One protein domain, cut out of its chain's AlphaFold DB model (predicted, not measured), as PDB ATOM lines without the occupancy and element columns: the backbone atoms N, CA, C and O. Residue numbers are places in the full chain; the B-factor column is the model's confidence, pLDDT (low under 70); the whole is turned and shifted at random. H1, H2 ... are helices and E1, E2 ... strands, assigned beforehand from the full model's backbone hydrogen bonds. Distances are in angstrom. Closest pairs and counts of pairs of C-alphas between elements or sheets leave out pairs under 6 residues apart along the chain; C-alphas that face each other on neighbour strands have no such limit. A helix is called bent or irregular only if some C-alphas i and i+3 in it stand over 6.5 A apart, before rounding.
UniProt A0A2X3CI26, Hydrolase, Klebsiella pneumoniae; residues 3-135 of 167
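What this domain is: This is residues 3 to 135 of the 167 residues of the protein "Hydrolase" of Klebsiella pneumoniae (UniProt A0A2X3CI26). A twisted wall of four parallel strands has one face covered by H3b, the longer arm of the bent helix H3, over E2 and E1, and by H4 over E3 and E4. H3a and small H2 lie beyond the sheet, at one end of the longest axis. The 133 printed residues have four named helices and four named strands, along the chain E1 H1 E2 H2 H3 E3 H4 E4; the sheet's order is E2 E1 E3 E4, the class mixed. The whole is compact, with a radius of gyration of the C-alphas of 14.3 A and spans of 43 by 30 by 26 A.

How they stand to each other: Look first at E1, residues 13 to 17, parallel neighbour of E2, residues 44 to 48 (N 15 to O 45, 2.8 A), and of E3, residues 98 to 103 (N 16 to O 100, 2.8 A). E4, residues 124 to 127, is parallel to E3, with N 126 and O 101 2.8 A apart. H3, residues 66 to 92, was assigned as one helix by its hydrogen bonds but is bent, C-alphas 73 and 76 being 8.0 A apart; its arms are H3a, 66 to 73, and H3b, 76 to 92. H3b has a height over the sheet of 9.0 A; its closest C-alphas to E2 are Ala 84 and Ala 47, 6.9 A. On the same face H4, residues 106 to 117, has a height of 7.7 A. H3b and H4 only just touch, with 3 pairs of C-alphas within 8 A, the closest His 78 and Glu 114, 7.1 A. H2, residues 61 to 64, and H3a touch only at the corner, only just, with 3 such pairs, the closest Ala 63 and Arg 69, 5.6 A. H1, residues 37 to 40, only grazes the sheet. Strand-helix-strand units, parallel neighbour strands with a helix between, are E1 H1 E2 and E3 H4 E4; E2, H2 H3, E3 is a split one, with E1 between its strands; these three crossovers are right-handed. In H3a, H3b and H4 every O i to N i+4 pair is within hydrogen-bond range; H1 and H2 are too short for such a pair.

Where its parts are: Find C-alpha 13 at (268.448, 269.570, 227.152), where E1 begins. H3b runs 23.6 A from C-alpha 76 at (270.555, 269.209, 206.845), E3 spans 17.1 A and H4 16.0 A; E4 ends at C-alpha 127, (269.896, 283.889, 215.900).

The domain as a whole: The C-alphas farthest apart, Gln 8 and Glu 64, are 43.8 A apart. The printed part has no cut; the links E1 to H1 and E2 to H2 are long. Residues 128 to 132 are under pLDDT 70.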
ATOM      1  N   ILE A   3     277.208 264.307 216.997       97.56
ATOM      2  CA  ILE A   3     276.487 264.505 218.263       97.56
ATOM      3  C   ILE A   3     277.433 264.212 219.436       97.56
ATOM      4  O   ILE A   3     278.008 263.128 219.513       97.56
ATOM      5  N   ALA A   4     277.565 265.157 220.364       96.69
ATOM      6  CA  ALA A   4     278.182 264.961 221.667       96.69
ATOM      7  C   ALA A   4     277.115 264.559 222.697       96.69
ATOM      8  O   ALA A   4     276.145 265.285 222.924       96.69
ATOM      9  N   LEU A   5     277.305 263.392 223.313       96.00
ATOM     10  CA  LEU A   5     276.336 262.732 224.189       96.00
ATOM     11  C   LEU A   5     276.910 262.622 225.615       96.00
ATOM     12  O   LEU A   5     277.624 261.662 225.910       96.00
ATOM     13  N   PRO A   6     276.653 263.587 226.519       94.88
ATOM     14  CA  PRO A   6     277.111 263.492 227.905       94.88
ATOM     15  C   PRO A   6     276.413 262.349 228.649       94.88
ATOM     16  O   PRO A   6     275.194 262.219 228.600       94.88
ATOM     17  N   THR A   7     277.164 261.534 229.386       91.44
ATOM     18  CA  THR A   7     276.618 260.351 230.081       91.44
ATOM     19  C   THR A   7     276.352 260.567 231.570       91.44
ATOM     20  O   THR A   7     275.629 259.782 232.172       91.44
ATOM     21  N   GLN A   8     276.916 261.618 232.172       91.88
ATOM     22  CA  GLN A   8     276.864 261.831 233.626       91.88
ATOM     23  C   GLN A   8     275.975 263.002 234.052       91.88
ATOM     24  O   GLN A   8     275.323 262.931 235.086       91.88
ATOM     25  N   ARG A   9     275.973 264.098 233.284       92.56
ATOM     26  CA  ARG A   9     275.391 265.385 233.706       92.56
ATOM     27  C   ARG A   9     274.243 265.871 232.828       92.56
ATOM     28  O   ARG A   9     273.809 267.006 232.981       92.56
ATOM     29  N   TRP A  10     273.747 265.038 231.917       95.88
ATOM     30  CA  TRP A  10     272.715 265.456 230.974       95.88
ATOM     31  C   TRP A  10     271.439 265.932 231.686       95.88
ATOM     32  O   TRP A  10     270.832 265.203 232.466       95.88
ATOM     33  N   SER A  11     271.014 267.155 231.370       95.31
ATOM     34  CA  SER A  11     269.902 267.862 232.024       95.31
ATOM     35  C   SER A  11     268.566 267.752 231.272       95.31
ATOM     36  O   SER A  11     267.678 268.585 231.443       95.31
ATOM     37  N   GLN A  12     268.423 266.753 230.396       96.19
ATOM     38  CA  GLN A  12     267.331 266.655 229.417       96.19
ATOM     39  C   GLN A  12     267.278 267.775 228.368       96.19
ATOM     40  O   GLN A  12     266.236 267.996 227.750       96.19
ATOM     41  N   ARG A  13     268.388 268.480 228.133       96.69
ATOM     42  CA  ARG A  13     268.448 269.570 227.152       96.69
ATOM     43  C   ARG A  13     269.231 269.176 225.905       96.69
ATOM     44  O   ARG A  13     270.240 268.471 225.993       96.69
ATOM     45  N   PHE A  14     268.748 269.635 224.758       97.94
ATOM     46  CA  PHE A  14     269.379 269.492 223.451       97.94
ATOM     47  C   PHE A  14     269.762 270.870 222.905       97.94
ATOM     48  O   PHE A  14     268.978 271.807 223.018       97.94
ATOM     49  N   LEU A  15     270.953 270.990 222.323       96.81
ATOM     50  CA  LEU A  15     271.428 272.187 221.639       96.81
ATOM     51  C   LEU A  15     271.991 271.816 220.263       96.81
ATOM     52  O   LEU A  15     272.930 271.027 220.169       96.81
ATOM     53  N   GLN A  16     271.453 272.406 219.202       97.38
ATOM     54  CA  GLN A  16     272.036 272.339 217.864       97.38
ATOM     55  C   GLN A  16     272.760 273.641 217.536       97.38
ATOM     56  O   GLN A  16     272.260 274.731 217.821       97.38
ATOM     57  N   VAL A  17     273.947 273.515 216.951       95.12
ATOM     58  CA  VAL A  17     274.806 274.645 216.600       95.12
ATOM     59  C   VAL A  17     274.844 274.795 215.086       95.12
ATOM     60  O   VAL A  17     275.114 273.822 214.379       95.12
ATOM     61  N   GLY A  18     274.575 276.009 214.611       93.69
ATOM     62  CA  GLY A  18     274.693 276.366 213.199       93.69
ATOM     63  C   GLY A  18     276.129 276.673 212.771       93.69
ATOM     64  O   GLY A  18     277.028 276.841 213.599       93.69
ATOM     65  N   CYS A  19     276.349 276.776 211.465       92.19
ATOM     66  CA  CYS A  19     277.669 276.966 210.880       92.19
ATOM     67  C   CYS A  19     278.007 278.463 210.649       92.19
ATOM     68  O   CYS A  19     277.272 279.382 211.034       92.19
ATOM     69  N   GLY A  20     279.155 278.732 210.018       90.06
ATOM     70  CA  GLY A  20     279.485 280.039 209.443       90.06
ATOM     71  C   GLY A  20     279.877 279.945 207.964       90.06
ATOM     72  O   GLY A  20     280.376 278.916 207.509       90.06
ATOM     73  N   GLY A  21     279.689 281.046 207.229       90.44
ATOM     74  CA  GLY A  21     279.971 281.127 205.792       90.44
ATOM     75  C   GLY A  21     279.117 280.151 204.986       90.44
ATOM     76  O   GLY A  21     277.916 280.067 205.197       90.44
ATOM     77  N   LEU A  22     279.739 279.408 204.075       93.50
ATOM     78  CA  LEU A  22     279.082 278.367 203.283       93.50
ATOM     79  C   LEU A  22     279.069 276.995 203.970       93.50
ATOM     80  O   LEU A  22     278.726 276.020 203.324       93.50
ATOM     81  N   CYS A  23     279.393 276.908 205.262       94.88
ATOM     82  CA  CYS A  23     279.576 275.650 205.994       94.88
ATOM     83  C   CYS A  23     280.722 274.787 205.428       94.88
ATOM     84  O   CYS A  23     281.836 275.287 205.275       94.88
ATOM     85  N   GLY A  24     280.504 273.480 205.233       95.19
ATOM     86  CA  GLY A  24     281.517 272.545 204.737       95.19
ATOM     87  C   GLY A  24     282.337 271.843 205.824       95.19
ATOM     88  O   GLY A  24     283.190 271.003 205.528       95.19
ATOM     89  N   SER A  25     282.092 272.146 207.099       94.94
ATOM     90  CA  SER A  25     282.745 271.479 208.227       94.94
ATOM     91  C   SER A  25     281.827 271.404 209.441       94.94
ATOM     92  O   SER A  25     280.971 272.262 209.645       94.94
ATOM     93  N   ILE A  26     282.010 270.362 210.251       95.75
ATOM     94  CA  ILE A  26     281.259 270.173 211.491       95.75
ATOM     95  C   ILE A  26     282.022 270.848 212.628       95.75
ATOM     96  O   ILE A  26     283.190 270.540 212.858       95.75
ATOM     97  N   ASN A  27     281.347 271.726 213.368       92.31
ATOM     98  CA  ASN A  27     281.911 272.382 214.539       92.31
ATOM     99  C   ASN A  27     280.917 272.337 215.706       92.31
ATOM    100  O   ASN A  27     279.838 272.913 215.630       92.31
ATOM    101  N   LEU A  28     281.292 271.656 216.791       92.62
ATOM    102  CA  LEU A  28     280.493 271.567 218.023       92.62
ATOM    103  C   LEU A  28     280.812 272.689 219.028       92.62
ATOM    104  O   LEU A  28     280.358 272.646 220.169       92.62
ATOM    105  N   SER A  29     281.627 273.673 218.640       87.50
ATOM    106  CA  SER A  29     281.991 274.803 219.489       87.50
ATOM    107  C   SER A  29     280.764 275.618 219.874       87.50
ATOM    108  O   SER A  29     279.991 276.062 219.030       87.50
ATOM    109  N   LEU A  30     280.641 275.882 221.170       86.19
ATOM    110  CA  LEU A  30     279.582 276.696 221.752       86.19
ATOM    111  C   LEU A  30     280.057 278.127 222.014       86.19
ATOM    112  O   LEU A  30     279.668 278.732 223.008       86.19
ATOM    113  N   SER A  31     280.919 278.681 221.159       79.06
ATOM    114  CA  SER A  31     281.510 280.016 221.357       79.06
ATOM    115  C   SER A  31     280.461 281.114 221.577       79.06
ATOM    116  O   SER A  31     280.659 281.984 222.418       79.06
ATOM    117  N   ASN A  32     279.307 281.023 220.912       76.88
ATOM    118  CA  ASN A  32     278.177 281.948 221.080       76.88
ATOM    119  C   ASN A  32     277.446 281.802 222.436       76.88
ATOM    120  O   ASN A  32     276.618 282.639 222.784       76.88
ATOM    121  N   ALA A  33     277.754 280.754 223.204       80.12
ATOM    122  CA  ALA A  33     277.279 280.500 224.563       80.12
ATOM    123  C   ALA A  33     278.402 280.647 225.607       80.12
ATOM    124  O   ALA A  33     278.290 280.097 226.707       80.12
ATOM    125  N   SER A  34     279.510 281.326 225.279       80.50
ATOM    126  CA  SER A  34     280.636 281.511 226.202       80.50
ATOM    127  C   SER A  34     280.160 282.043 227.558       80.50
ATOM    128  O   SER A  34     279.441 283.038 227.617       80.50
ATOM    129  N   GLY A  35     280.551 281.378 228.647       81.88
ATOM    130  CA  GLY A  35     280.122 281.734 230.006       81.88
ATOM    131  C   GLY A  35     278.802 281.096 230.462       81.88
ATOM    132  O   GLY A  35     278.486 281.147 231.648       81.88
ATOM    133  N   CYS A  36     278.056 280.424 229.578       84.25
ATOM    134  CA  CYS A  36     276.904 279.615 229.973       84.25
ATOM    135  C   CYS A  36     277.377 278.283 230.572       84.25
ATOM    136  O   CYS A  36     277.651 277.320 229.856       84.25
ATOM    137  N   LEU A  37     277.468 278.227 231.902       86.38
ATOM    138  CA  LEU A  37     277.917 277.044 232.645       86.38
ATOM    139  C   LEU A  37     277.217 275.742 232.207       86.38
ATOM    140  O   LEU A  37     277.941 274.805 231.878       86.38
ATOM    141  N   PRO A  38     275.871 275.674 232.119       85.00
ATOM    142  CA  PRO A  38     275.176 274.475 231.647       85.00
ATOM    143  C   PRO A  38     275.610 274.012 230.244       85.00
ATOM    144  O   PRO A  38     275.808 272.825 229.998       85.00
ATOM    145  N   ALA A  39     275.807 274.941 229.305       84.19
ATOM    146  CA  ALA A  39     276.243 274.604 227.950       84.19
ATOM    147  C   ALA A  39     277.666 274.010 227.934       84.19
ATOM    148  O   ALA A  39     277.961 273.115 227.148       84.19
ATOM    149  N   MET A  40     278.530 274.470 228.841       86.75
ATOM    150  CA  MET A  40     279.959 274.138 228.858       86.75
ATOM    151  C   MET A  40     280.322 272.943 229.742       86.75
ATOM    152  O   MET A  40     281.424 272.412 229.630       86.75
ATOM    153  N   ASN A  41     279.435 272.514 230.642       90.00
ATOM    154  CA  ASN A  41     279.747 271.512 231.665       90.00
ATOM    155  C   ASN A  41     279.103 270.131 231.412       90.00
ATOM    156  O   ASN A  41     279.057 269.296 232.320       90.00
ATOM    157  N   GLY A  42     278.621 269.893 230.186       91.44
ATOM    158  CA  GLY A  42     278.027 268.621 229.774       91.44
ATOM    159  C   GLY A  42     276.560 268.446 230.171       91.44
ATOM    160  O   GLY A  42     276.082 267.313 230.218       91.44
ATOM    161  N   GLU A  43     275.827 269.526 230.456       95.44
ATOM    162  CA  GLU A  43     274.388 269.438 230.729       95.44
ATOM    163  C   GLU A  43     273.529 269.340 229.453       95.44
ATOM    164  O   GLU A  43     272.352 268.979 229.541       95.44
ATOM    165  N   PHE A  44     274.104 269.586 228.272       96.31
ATOM    166  CA  PHE A  44     273.431 269.490 226.974       96.31
ATOM    167  C   PHE A  44     273.976 268.346 226.125       96.31
ATOM    168  O   PHE A  44     275.185 268.142 226.040       96.31
ATOM    169  N   VAL A  45     273.077 267.672 225.411       97.50
ATOM    170  CA  VAL A  45     273.458 266.998 224.165       97.50
ATOM    171  C   VAL A  45     273.674 268.075 223.113       97.50
ATOM    172  O   VAL A  45     272.812 268.940 222.954       97.50
ATOM    173  N   VAL A  46     274.801 268.024 222.407       97.31
ATOM    174  CA  VAL A  46     275.159 269.027 221.393       97.31
ATOM    175  C   VAL A  46     275.258 268.360 220.031       97.31
ATOM    176  O   VAL A  46     275.933 267.341 219.916       97.31
ATOM    177  N   ALA A  47     274.624 268.917 219.002       98.12
ATOM    178  CA  ALA A  47     274.752 268.426 217.630       98.12
ATOM    179  C   ALA A  47     275.122 269.540 216.647       98.12
ATOM    180  O   ALA A  47     274.787 270.704 216.851       98.12
ATOM    181  N   ALA A  48     275.797 269.159 215.566       97.56
ATOM    182  CA  ALA A  48     276.126 270.041 214.451       97.56
ATOM    183  C   ALA A  48     276.196 269.251 213.140       97.56
ATOM    184  O   ALA A  48     276.381 268.028 213.128       97.56
ATOM    185  N   THR A  49     276.092 269.956 212.020       98.00
ATOM    186  CA  THR A  49     276.166 269.388 210.674       98.00
ATOM    187  C   THR A  49     277.075 270.223 209.776       98.00
ATOM    188  O   THR A  49     277.324 271.389 210.048       98.00
ATOM    189  N   ASP A  50     277.605 269.600 208.726       96.81
ATOM    190  CA  ASP A  50     278.403 270.253 207.680       96.81
ATOM    191  C   ASP A  50     277.528 270.830 206.558       96.81
ATOM    192  O   ASP A  50     278.037 271.411 205.603       96.81
ATOM    193  N   MET A  51     276.205 270.683 206.692       97.19
ATOM    194  CA  MET A  51     275.193 271.143 205.747       97.19
ATOM    195  C   MET A  51     275.244 270.441 204.379       97.19
ATOM    196  O   MET A  51     274.865 271.008 203.354       97.19
ATOM    197  N   GLY A  52     275.659 269.167 204.370       96.50
ATOM    198  CA  GLY A  52     275.532 268.276 203.208       96.50
ATOM    199  C   GLY A  52     276.707 268.324 202.233       96.50
ATOM    200  O   GLY A  52     276.612 267.805 201.120       96.50
ATOM    201  N   HIS A  53     277.818 268.943 202.625       97.19
ATOM    202  CA  HIS A  53     279.029 269.006 201.818       97.19
ATOM    203  C   HIS A  53     280.270 269.213 202.692       97.19
ATOM    204  O   HIS A  53     280.164 269.545 203.867       97.19
ATOM    205  N   HIS A  54     281.451 269.018 202.105       96.25
ATOM    206  CA  HIS A  54     282.731 269.280 202.754       96.25
ATOM    207  C   HIS A  54     283.495 270.355 201.986       96.25
ATOM    208  O   HIS A  54     283.531 270.301 200.759       96.25
ATOM    209  N   GLY A  55     284.098 271.304 202.696       94.38
ATOM    210  CA  GLY A  55     284.824 272.411 202.087       94.38
ATOM    211  C   GLY A  55     285.168 273.509 203.089       94.38
ATOM    212  O   GLY A  55     284.832 273.439 204.272       94.38
ATOM    213  N   SER A  56     285.866 274.534 202.606       94.31
ATOM    214  CA  SER A  56     286.079 275.751 203.391       94.31
ATOM    215  C   SER A  56     284.797 276.585 203.449       94.31
ATOM    216  O   SER A  56     283.963 276.500 202.552       94.31
ATOM    217  N   MET A  57     284.699 277.499 204.417       90.38
ATOM    218  CA  MET A  57     283.561 278.423 204.539       90.38
ATOM    219  C   MET A  57     283.359 279.365 203.330       90.38
ATOM    220  O   MET A  57     282.381 280.106 203.303       90.38
ATOM    221  N   MET A  58     284.284 279.371 202.362       90.12
ATOM    222  CA  MET A  58     284.226 280.159 201.123       90.12
ATOM    223  C   MET A  58     284.094 279.284 199.866       90.12
ATOM    224  O   MET A  58     284.034 279.816 198.760       90.12
ATOM    225  N   ASP A  59     284.089 277.957 200.009       91.81
ATOM    226  CA  ASP A  59     283.934 277.043 198.881       91.81
ATOM    227  C   ASP A  59     282.459 276.971 198.476       91.81
ATOM    228  O   ASP A  59     281.610 276.607 199.284       91.81
ATOM    229  N   ALA A  60     282.165 277.327 197.226       92.25
ATOM    230  CA  ALA A  60     280.823 277.304 196.650       92.25
ATOM    231  C   ALA A  60     280.647 276.218 195.573       92.25
ATOM    232  O   ALA A  60     279.568 276.116 194.992       92.25
ATOM    233  N   SER A  61     281.675 275.405 195.292       94.75
ATOM    234  CA  SER A  61     281.646 274.393 194.220       94.75
ATOM    235  C   SER A  61     280.537 273.353 194.412       94.75
ATOM    236  O   SER A  61     279.939 272.864 193.457       94.75
ATOM    237  N   TRP A  62     280.179 273.069 195.665       94.94
ATOM    238  CA  TRP A  62     279.080 272.177 196.019       94.94
ATOM    239  C   TRP A  62     277.710 272.665 195.532       94.94
ATOM    240  O   TRP A  62     276.801 271.849 195.393       94.94
ATOM    241  N   ALA A  63     277.541 273.967 195.277       93.69
ATOM    242  CA  ALA A  63     276.254 274.552 194.913       93.69
ATOM    243  C   ALA A  63     275.808 274.200 193.483       93.69
ATOM    244  O   ALA A  63     274.639 274.401 193.145       93.69
ATOM    245  N   GLU A  64     276.696 273.641 192.654       94.88
ATOM    246  CA  GLU A  64     276.330 273.085 191.345       94.88
ATOM    247  C   GLU A  64     275.341 271.915 191.490       94.88
ATOM    248  O   GLU A  64     274.424 271.756 190.680       94.88
ATOM    249  N   ASP A  65     275.445 271.158 192.585       97.31
ATOM    250  CA  ASP A  65     274.541 270.063 192.912       97.31
ATOM    251  C   ASP A  65     273.206 270.602 193.486       97.31
ATOM    252  O   ASP A  65     273.182 271.256 194.539       97.31
ATOM    253  N   PRO A  66     272.054 270.347 192.829       96.88
ATOM    254  CA  PRO A  66     270.740 270.744 193.338       96.88
ATOM    255  C   PRO A  66     270.418 270.193 194.731       96.88
ATOM    256  O   PRO A  66     269.774 270.878 195.528       96.88
ATOM    257  N   GLN A  67     270.862 268.977 195.046       97.69
ATOM    258  CA  GLN A  67     270.573 268.343 196.325       97.69
ATOM    259  C   GLN A  67     271.348 269.016 197.459       97.69
ATOM    260  O   GLN A  67     270.770 269.300 198.509       97.69
ATOM    261  N   LYS A  68     272.614 269.371 197.226       97.44
ATOM    262  CA  LYS A  68     273.427 270.081 198.225       97.44
ATOM    263  C   LYS A  68     272.893 271.481 198.514       97.44
ATOM    264  O   LYS A  68     272.930 271.927 199.656       97.44
ATOM    265  N   ARG A  69     272.295 272.148 197.520       96.19
ATOM    266  CA  ARG A  69     271.549 273.402 197.736       96.19
ATOM    267  C   ARG A  69     270.355 273.224 198.670       96.19
ATOM    268  O   ARG A  69     270.120 274.085 199.510       96.19
ATOM    269  N   ILE A  70     269.618 272.120 198.555       97.81
ATOM    270  CA  ILE A  70     268.498 271.801 199.456       97.81
ATOM    271  C   ILE A  70     269.007 271.492 200.871       97.81
ATOM    272  O   ILE A  70     268.421 271.965 201.850       97.81
ATOM    273  N   ASP A  71     270.102 270.734 200.973       97.88
ATOM    274  CA  ASP A  71     270.756 270.416 202.244       97.88
ATOM    275  C   ASP A  71     271.202 271.672 202.982       97.88
ATOM    276  O   ASP A  71     270.788 271.880 204.124       97.88
ATOM    277  N   PHE A  72     271.933 272.548 202.292       96.88
ATOM    278  CA  PHE A  72     272.385 273.829 202.823       96.88
ATOM    279  C   PHE A  72     271.233 274.783 203.162       96.88
ATOM    280  O   PHE A  72     271.261 275.489 204.171       96.88
ATOM    281  N   ALA A  73     270.191 274.820 202.331       94.75
ATOM    282  CA  ALA A  73     269.090 275.750 202.538       94.75
ATOM    283  C   ALA A  73     268.297 275.438 203.814       94.75
ATOM    284  O   ALA A  73     267.921 276.371 204.523       94.75
ATOM    285  N   TRP A  74     268.026 274.161 204.102       96.06
ATOM    286  CA  TRP A  74     267.180 273.784 205.241       96.06
ATOM    287  C   TRP A  74     267.282 272.312 205.664       96.06
ATOM    288  O   TRP A  74     267.107 272.011 206.841       96.06
ATOM    289  N   ARG A  75     267.512 271.368 204.739       98.31
ATOM    290  CA  ARG A  75     267.277 269.939 205.034       98.31
ATOM    291  C   ARG A  75     268.261 269.377 206.053       98.31
ATOM    292  O   ARG A  75     267.863 268.576 206.897       98.31
ATOM    293  N   ALA A  76     269.525 269.784 205.992       98.12
ATOM    294  CA  ALA A  76     270.555 269.209 206.845       98.12
ATOM    295  C   ALA A  76     270.338 269.520 208.335       98.12
ATOM    296  O   ALA A  76     270.579 268.646 209.171       98.12
ATOM    297  N   ASN A  77     269.845 270.714 208.672       98.19
ATOM    298  CA  ASN A  77     269.557 271.079 210.058       98.19
ATOM    299  C   ASN A  77     268.357 270.326 210.617       98.19
ATOM    300  O   ASN A  77     268.514 269.653 211.637       98.19
ATOM    301  N   HIS A  78     267.231 270.348 209.906       98.50
ATOM    302  CA  HIS A  78     266.035 269.590 210.271       98.50
ATOM    303  C   HIS A  78     266.340 268.104 210.517       98.50
ATOM    304  O   HIS A  78     266.021 267.541 211.565       98.50
ATOM    305  N   LEU A  79     267.038 267.450 209.578       98.50
ATOM    306  CA  LEU A  79     267.386 266.033 209.730       98.50
ATOM    307  C   LEU A  79     268.330 265.784 210.911       98.50
ATOM    308  O   LEU A  79     268.207 264.757 211.580       98.50
ATOM    309  N   THR A  80     269.242 266.718 211.195       98.56
ATOM    310  CA  THR A  80     270.116 266.637 212.372       98.56
ATOM    311  C   THR A  80     269.302 266.716 213.662       98.56
ATOM    312  O   THR A  80     269.531 265.905 214.559       98.56
ATOM    313  N   ALA A  81     268.310 267.607 213.738       98.50
ATOM    314  CA  ALA A  81     267.438 267.743 214.900       98.50
ATOM    315  C   ALA A  81     266.605 266.473 215.130       98.50
ATOM    316  O   ALA A  81     266.583 265.931 216.240       98.50
ATOM    317  N   VAL A  82     265.973 265.950 214.074       98.50
ATOM    318  CA  VAL A  82     265.180 264.710 214.123       98.50
ATOM    319  C   VAL A  82     266.043 263.527 214.563       98.50
ATOM    320  O   VAL A  82     265.670 262.793 215.485       98.50
ATOM    321  N   LEU A  83     267.218 263.351 213.951       98.31
ATOM    322  CA  LEU A  83     268.101 262.233 214.270       98.31
ATOM    323  C   LEU A  83     268.684 262.355 215.683       98.31
ATOM    324  O   LEU A  83     268.697 261.368 216.416       98.31
ATOM    325  N   ALA A  84     269.109 263.548 216.109       98.31
ATOM    326  CA  ALA A  84     269.611 263.762 217.465       98.31
ATOM    327  C   ALA A  84     268.547 263.427 218.518       98.31
ATOM    328  O   ALA A  84     268.827 262.670 219.448       98.31
ATOM    329  N   LYS A  85     267.303 263.889 218.336       98.56
ATOM    330  CA  LYS A  85     266.180 263.552 219.225       98.56
ATOM    331  C   LYS A  85     265.939 262.037 219.303       98.56
ATOM    332  O   LYS A  85     265.758 261.509 220.400       98.56
ATOM    333  N   ALA A  86     265.999 261.325 218.176       98.38
ATOM    334  CA  ALA A  86     265.851 259.867 218.138       98.38
ATOM    335  C   ALA A  86     267.005 259.128 218.847       98.38
ATOM    336  O   ALA A  86     266.776 258.176 219.601       98.38
ATOM    337  N   VAL A  87     268.245 259.590 218.658       97.94
ATOM    338  CA  VAL A  87     269.428 259.062 219.357       97.94
ATOM    339  C   VAL A  87     269.284 259.260 220.865       97.94
ATOM    340  O   VAL A  87     269.520 258.326 221.629       97.94
ATOM    341  N   MET A  88     268.834 260.437 221.301       97.81
ATOM    342  CA  MET A  88     268.613 260.744 222.716       97.81
ATOM    343  C   MET A  88     267.528 259.859 223.334       97.81
ATOM    344  O   MET A  88     267.757 259.272 224.391       97.81
ATOM    345  N   GLN A  89     266.394 259.692 222.643       97.62
ATOM    346  CA  GLN A  89     265.326 258.780 223.062       97.62
ATOM    347  C   GLN A  89     265.843 257.352 223.254       97.62
ATOM    348  O   GLN A  89     265.448 256.674 224.198       97.62
ATOM    349  N   THR A  90     266.733 256.894 222.376       97.12
ATOM    350  CA  THR A  90     267.281 255.535 222.427       97.12
ATOM    351  C   THR A  90     268.311 255.384 223.546       97.12
ATOM    352  O   THR A  90     268.231 254.451 224.344       97.12
ATOM    353  N   LEU A  91     269.268 256.312 223.634       96.25
ATOM    354  CA  LEU A  91     270.395 256.224 224.560       96.25
ATOM    355  C   LEU A  91     269.992 256.539 226.003       96.25
ATOM    356  O   LEU A  91     270.380 255.822 226.923       96.25
ATOM    357  N   TYR A  92     269.201 257.592 226.204       96.88
ATOM    358  CA  TYR A  92     268.784 258.042 227.531       96.88
ATOM    359  C   TYR A  92     267.397 257.544 227.938       96.88
ATOM    360  O   TYR A  92     266.945 257.840 229.043       96.88
ATOM    361  N   ARG A  93     266.719 256.785 227.063       96.94
ATOM    362  CA  ARG A  93     265.354 256.253 227.256       96.94
ATOM    363  C   ARG A  93     264.271 257.323 227.416       96.94
ATOM    364  O   ARG A  93     263.165 257.016 227.849       96.94
ATOM    365  N   GLN A  94     264.573 258.566 227.059       95.75
ATOM    366  CA  GLN A  94     263.649 259.693 227.130       95.75
ATOM    367  C   GLN A  94     264.052 260.772 226.118       95.75
ATOM    368  O   GLN A  94     265.248 260.919 225.836       95.75
ATOM    369  N   PRO A  95     263.093 261.540 225.576       95.12
ATOM    370  CA  PRO A  95     263.400 262.586 224.615       95.12
ATOM    371  C   PRO A  95     263.995 263.806 225.344       95.12
ATOM    372  O   PRO A  95     263.922 263.887 226.580       95.12
ATOM    373  N   PRO A  96     264.583 264.780 224.623       97.44
ATOM    374  CA  PRO A  96     264.856 266.076 225.230       97.44
ATOM    375  C   PRO A  96     263.561 266.685 225.765       97.44
ATOM    376  O   PRO A  96     262.524 266.637 225.108       97.44
ATOM    377  N   LYS A  97     263.643 267.286 226.952       97.81
ATOM    378  CA  LYS A  97     262.566 268.108 227.506       97.81
ATOM    379  C   LYS A  97     262.517 269.478 226.839       97.81
ATOM    380  O   LYS A  97     261.436 270.026 226.685       97.81
ATOM    381  N   TYR A  98     263.690 270.006 226.483       97.69
ATOM    382  CA  TYR A  98     263.838 271.253 225.743       97.69
ATOM    383  C   TYR A  98     264.921 271.117 224.672       97.69
ATOM    384  O   TYR A  98     265.993 270.557 224.933       97.69
ATOM    385  N   ALA A  99     264.647 271.658 223.493       97.94
ATOM    386  CA  ALA A  99     265.537 271.722 222.348       97.94
ATOM    387  C   ALA A  99     265.828 273.179 221.981       97.94
ATOM    388  O   ALA A  99     264.917 273.995 221.867       97.94
ATOM    389  N   TYR A 100     267.100 273.496 221.759       96.31
ATOM    390  CA  TYR A 100     267.544 274.841 221.416       96.31
ATOM    391  C   TYR A 100     268.381 274.845 220.140       96.31
ATOM    392  O   TYR A 100     269.146 273.910 219.902       96.31
ATOM    393  N   PHE A 101     268.283 275.920 219.363       95.94
ATOM    394  CA  PHE A 101     269.189 276.191 218.249       95.94
ATOM    395  C   PHE A 101     269.996 277.458 218.525       95.94
ATOM    396  O   PHE A 101     269.463 278.446 219.036       95.94
ATOM    397  N   MET A 102     271.277 277.453 218.165       91.81
ATOM    398  CA  MET A 102     272.149 278.616 218.291       91.81
ATOM    399  C   MET A 102     273.023 278.801 217.053       91.81
ATOM    400  O   MET A 102     273.757 277.899 216.659       91.81
ATOM    401  N   GLY A 103     273.026 280.010 216.496       90.19
ATOM    402  CA  GLY A 103     273.889 280.383 215.377       90.19
ATOM    403  C   GLY A 103     274.108 281.892 215.301       90.19
ATOM    404  O   GLY A 103     273.465 282.637 216.030       90.19
ATOM    405  N   CYS A 104     275.048 282.352 214.470       86.06
ATOM    406  CA  CYS A 104     275.394 283.777 214.355       86.06
ATOM    407  C   CYS A 104     275.358 284.272 212.898       86.06
ATOM    408  O   CYS A 104     274.448 284.980 212.514       86.06
ATOM    409  N   SER A 105     276.290 283.873 212.035       86.62
ATOM    410  CA  SER A 105     276.295 284.335 210.635       86.62
ATOM    411  C   SER A 105     275.318 283.526 209.763       86.62
ATOM    412  O   SER A 105     274.103 283.728 209.841       86.62
ATOM    413  N   ASP A 106     275.811 282.548 208.996       89.25
ATOM    414  CA  ASP A 106     274.932 281.581 208.324       89.25
ATOM    415  C   ASP A 106     274.101 280.799 209.343       89.25
ATOM    416  O   ASP A 106     272.896 280.674 209.178       89.25
ATOM    417  N   GLY A 107     274.678 280.472 210.503       91.19
ATOM    418  CA  GLY A 107     273.928 279.931 211.631       91.19
ATOM    419  C   GLY A 107     272.735 280.797 212.067       91.19
ATOM    420  O   GLY A 107     271.755 280.265 212.571       91.19
ATOM    421  N   GLY A 108     272.769 282.120 211.873       91.81
ATOM    422  CA  GLY A 108     271.611 282.987 212.114       91.81
ATOM    423  C   GLY A 108     270.519 282.811 211.050       91.81
ATOM    424  O   GLY A 108     269.333 282.788 211.376       91.81
ATOM    425  N   ARG A 109     270.898 282.621 209.779       93.62
ATOM    426  CA  ARG A 109     269.969 282.236 208.700       93.62
ATOM    427  C   ARG A 109     269.364 280.865 208.976       93.62
ATOM    428  O   ARG A 109     268.153 280.716 208.883       93.62
ATOM    429  N   GLU A 110     270.191 279.885 209.319       95.31
ATOM    430  CA  GLU A 110     269.774 278.536 209.696       95.31
ATOM    431  C   GLU A 110     268.753 278.563 210.839       95.31
ATOM    432  O   GLU A 110     267.679 277.982 210.718       95.31
ATOM    433  N   ALA A 111     269.049 279.316 211.899       93.62
ATOM    434  CA  ALA A 111     268.165 279.525 213.037       93.62
ATOM    435  C   ALA A 111     266.785 280.060 212.611       93.62
ATOM    436  O   ALA A 111     265.750 279.545 213.034       93.62
ATOM    437  N   LEU A 112     266.757 281.074 211.741       93.50
ATOM    438  CA  LEU A 112     265.505 281.617 211.209       93.50
ATOM    439  C   LEU A 112     264.780 280.629 210.289       93.50
ATOM    440  O   LEU A 112     263.553 280.565 210.323       93.50
ATOM    441  N   MET A 113     265.512 279.852 209.490       95.00
ATOM    442  CA  MET A 113     264.932 278.822 208.627       95.00
ATOM    443  C   MET A 113     264.246 277.724 209.442       95.00
ATOM    444  O   MET A 113     263.128 277.339 209.102       95.00
ATOM    445  N   GLU A 114     264.867 277.269 210.530       97.00
ATOM    446  CA  GLU A 114     264.259 276.325 211.471       97.00
ATOM    447  C   GLU A 114     263.004 276.931 212.113       97.00
ATOM    448  O   GLU A 114     261.940 276.317 212.074       97.00
ATOM    449  N   ALA A 115     263.065 278.183 212.583       95.00
ATOM    450  CA  ALA A 115     261.908 278.870 213.164       95.00
ATOM    451  C   ALA A 115     260.716 278.975 212.194       95.00
ATOM    452  O   ALA A 115     259.564 278.796 212.587       95.00
ATOM    453  N   GLN A 116     260.987 279.298 210.926       94.19
ATOM    454  CA  GLN A 116     259.957 279.550 209.917       94.19
ATOM    455  C   GLN A 116     259.390 278.264 209.314       94.19
ATOM    456  O   GLN A 116     258.197 278.197 209.020       94.19
ATOM    457  N   ARG A 117     260.240 277.259 209.081       96.69
ATOM    458  CA  ARG A 117     259.872 276.051 208.331       96.69
ATOM    459  C   ARG A 117     259.592 274.849 209.226       96.69
ATOM    460  O   ARG A 117     258.733 274.041 208.879       96.69
ATOM    461  N   PHE A 118     260.283 274.749 210.358       97.75
ATOM    462  CA  PHE A 118     260.195 273.636 211.301       97.75
ATOM    463  C   PHE A 118     259.966 274.149 212.729       97.75
ATOM    464  O   PHE A 118     260.772 273.905 213.625       97.75
ATOM    465  N   PRO A 119     258.831 274.824 212.994       96.50
ATOM    466  CA  PRO A 119     258.567 275.443 214.296       96.50
ATOM    467  C   PRO A 119     258.483 274.444 215.466       96.50
ATOM    468  O   PRO A 119     258.382 274.857 216.615       96.50
ATOM    469  N   GLN A 120     258.492 273.135 215.191       96.88
ATOM    470  CA  GLN A 120     258.474 272.061 216.191       96.88
ATOM    471  C   GLN A 120     259.874 271.500 216.497       96.88
ATOM    472  O   GLN A 120     260.027 270.643 217.375       96.88
ATOM    473  N   ASP A 121     260.910 271.946 215.783       98.06
ATOM    474  CA  ASP A 121     262.254 271.411 215.974       98.06
ATOM    475  C   ASP A 121     262.921 271.961 217.235       98.06
ATOM    476  O   ASP A 121     263.620 271.210 217.922       98.06
ATOM    477  N   PHE A 122     262.633 273.207 217.615       98.06
ATOM    478  CA  PHE A 122     263.259 273.860 218.761       98.06
ATOM    479  C   PHE A 122     262.258 274.681 219.575       98.06
ATOM    480  O   PHE A 122     261.437 275.406 219.024       98.06
ATOM    481  N   ASP A 123     262.384 274.610 220.899       97.50
ATOM    482  CA  ASP A 123     261.615 275.405 221.862       97.50
ATOM    483  C   ASP A 123     262.200 276.815 222.039       97.50
ATOM    484  O   ASP A 123     261.519 277.731 222.503       97.50
ATOM    485  N   GLY A 124     263.478 277.003 221.698       94.44
ATOM    486  CA  GLY A 124     264.152 278.295 221.765       94.44
ATOM    487  C   GLY A 124     265.254 278.430 220.722       94.44
ATOM    488  O   GLY A 124     266.039 277.511 220.497       94.44
ATOM    489  N   ILE A 125     265.327 279.597 220.089       92.19
ATOM    490  CA  ILE A 125     266.260 279.863 218.996       92.19
ATOM    491  C   ILE A 125     267.030 281.147 219.297       92.19
ATOM    492  O   ILE A 125     266.440 282.190 219.574       92.19
ATOM    493  N   SER A 126     268.357 281.062 219.225       88.00
ATOM    494  CA  SER A 126     269.262 282.206 219.275       88.00
ATOM    495  C   SER A 126     269.877 282.422 217.894       88.00
ATOM    496  O   SER A 126     270.778 281.688 217.481       88.00
ATOM    497  N   ALA A 127     269.361 283.420 217.175       82.62
ATOM    498  CA  ALA A 127     269.896 283.889 215.900       82.62
ATOM    499  C   ALA A 127     270.749 285.145 216.152       82.62
ATOM    500  O   ALA A 127     270.241 286.264 216.166       82.62
ATOM    501  N   GLY A 128     272.035 284.941 216.435       65.75
ATOM    502  CA  GLY A 128     273.029 286.002 216.593       65.75
ATOM    503  C   GLY A 128     273.369 286.702 215.272       65.75
ATOM    504  O   GLY A 128     272.873 286.312 214.226       65.75
ATOM    505  N   ALA A 129     274.254 287.702 215.342       59.38
ATOM    506  CA  ALA A 129     274.587 288.713 214.324       59.38
ATOM    507  C   ALA A 129     273.546 289.837 214.166       59.38
ATOM    508  O   ALA A 129     272.346 289.603 214.098       59.38
ATOM    509  N   GLY A 130     274.025 291.087 214.054       51.50
ATOM    510  CA  GLY A 130     273.182 292.266 213.777       51.50
ATOM    511  C   GLY A 130     272.440 292.198 212.434       51.50
ATOM    512  O   GLY A 130     271.526 292.981 212.195       51.50
ATOM    513  N   ALA A 131     272.810 291.237 211.587       58.19
ATOM    514  CA  ALA A 131     272.052 290.779 210.437       58.19
ATOM    515  C   ALA A 131     272.291 289.264 210.282       58.19
ATOM    516  O   ALA A 131     273.325 288.880 209.726       58.19
ATOM    517  N   PRO A 132     271.394 288.382 210.767       68.44
ATOM    518  CA  PRO A 132     271.398 286.996 210.309       68.44
ATOM    519  C   PRO A 132     271.310 287.016 208.780       68.44
ATOM    520  O   PRO A 132     270.625 287.880 208.224       68.44
ATOM    521  N   ALA A 133     271.981 286.093 208.087       72.19
ATOM    522  CA  ALA A 133     272.032 286.060 206.617       72.19
ATOM    523  C   ALA A 133     270.685 285.639 205.971       72.19
ATOM    524  O   ALA A 133     270.635 284.842 205.037       72.19
ATOM    525  N   ALA A 134     269.567 286.150 206.496       72.56
ATOM    526  CA  ALA A 134     268.187 285.810 206.185       72.56
ATOM    527  C   ALA A 134     267.846 286.052 204.710       72.56
ATOM    528  O   ALA A 134     267.174 285.235 204.087       72.56
ATOM    529  N   PHE A 135     268.370 287.129 204.118       77.75
ATOM    530  CA  PHE A 135     268.245 287.425 202.687       77.75
ATOM    531  C   PHE A 135     269.468 286.932 201.909       77.75
ATOM    532  O   PHE A 135     270.086 287.681 201.152       77.75
TER     533      PHE A 135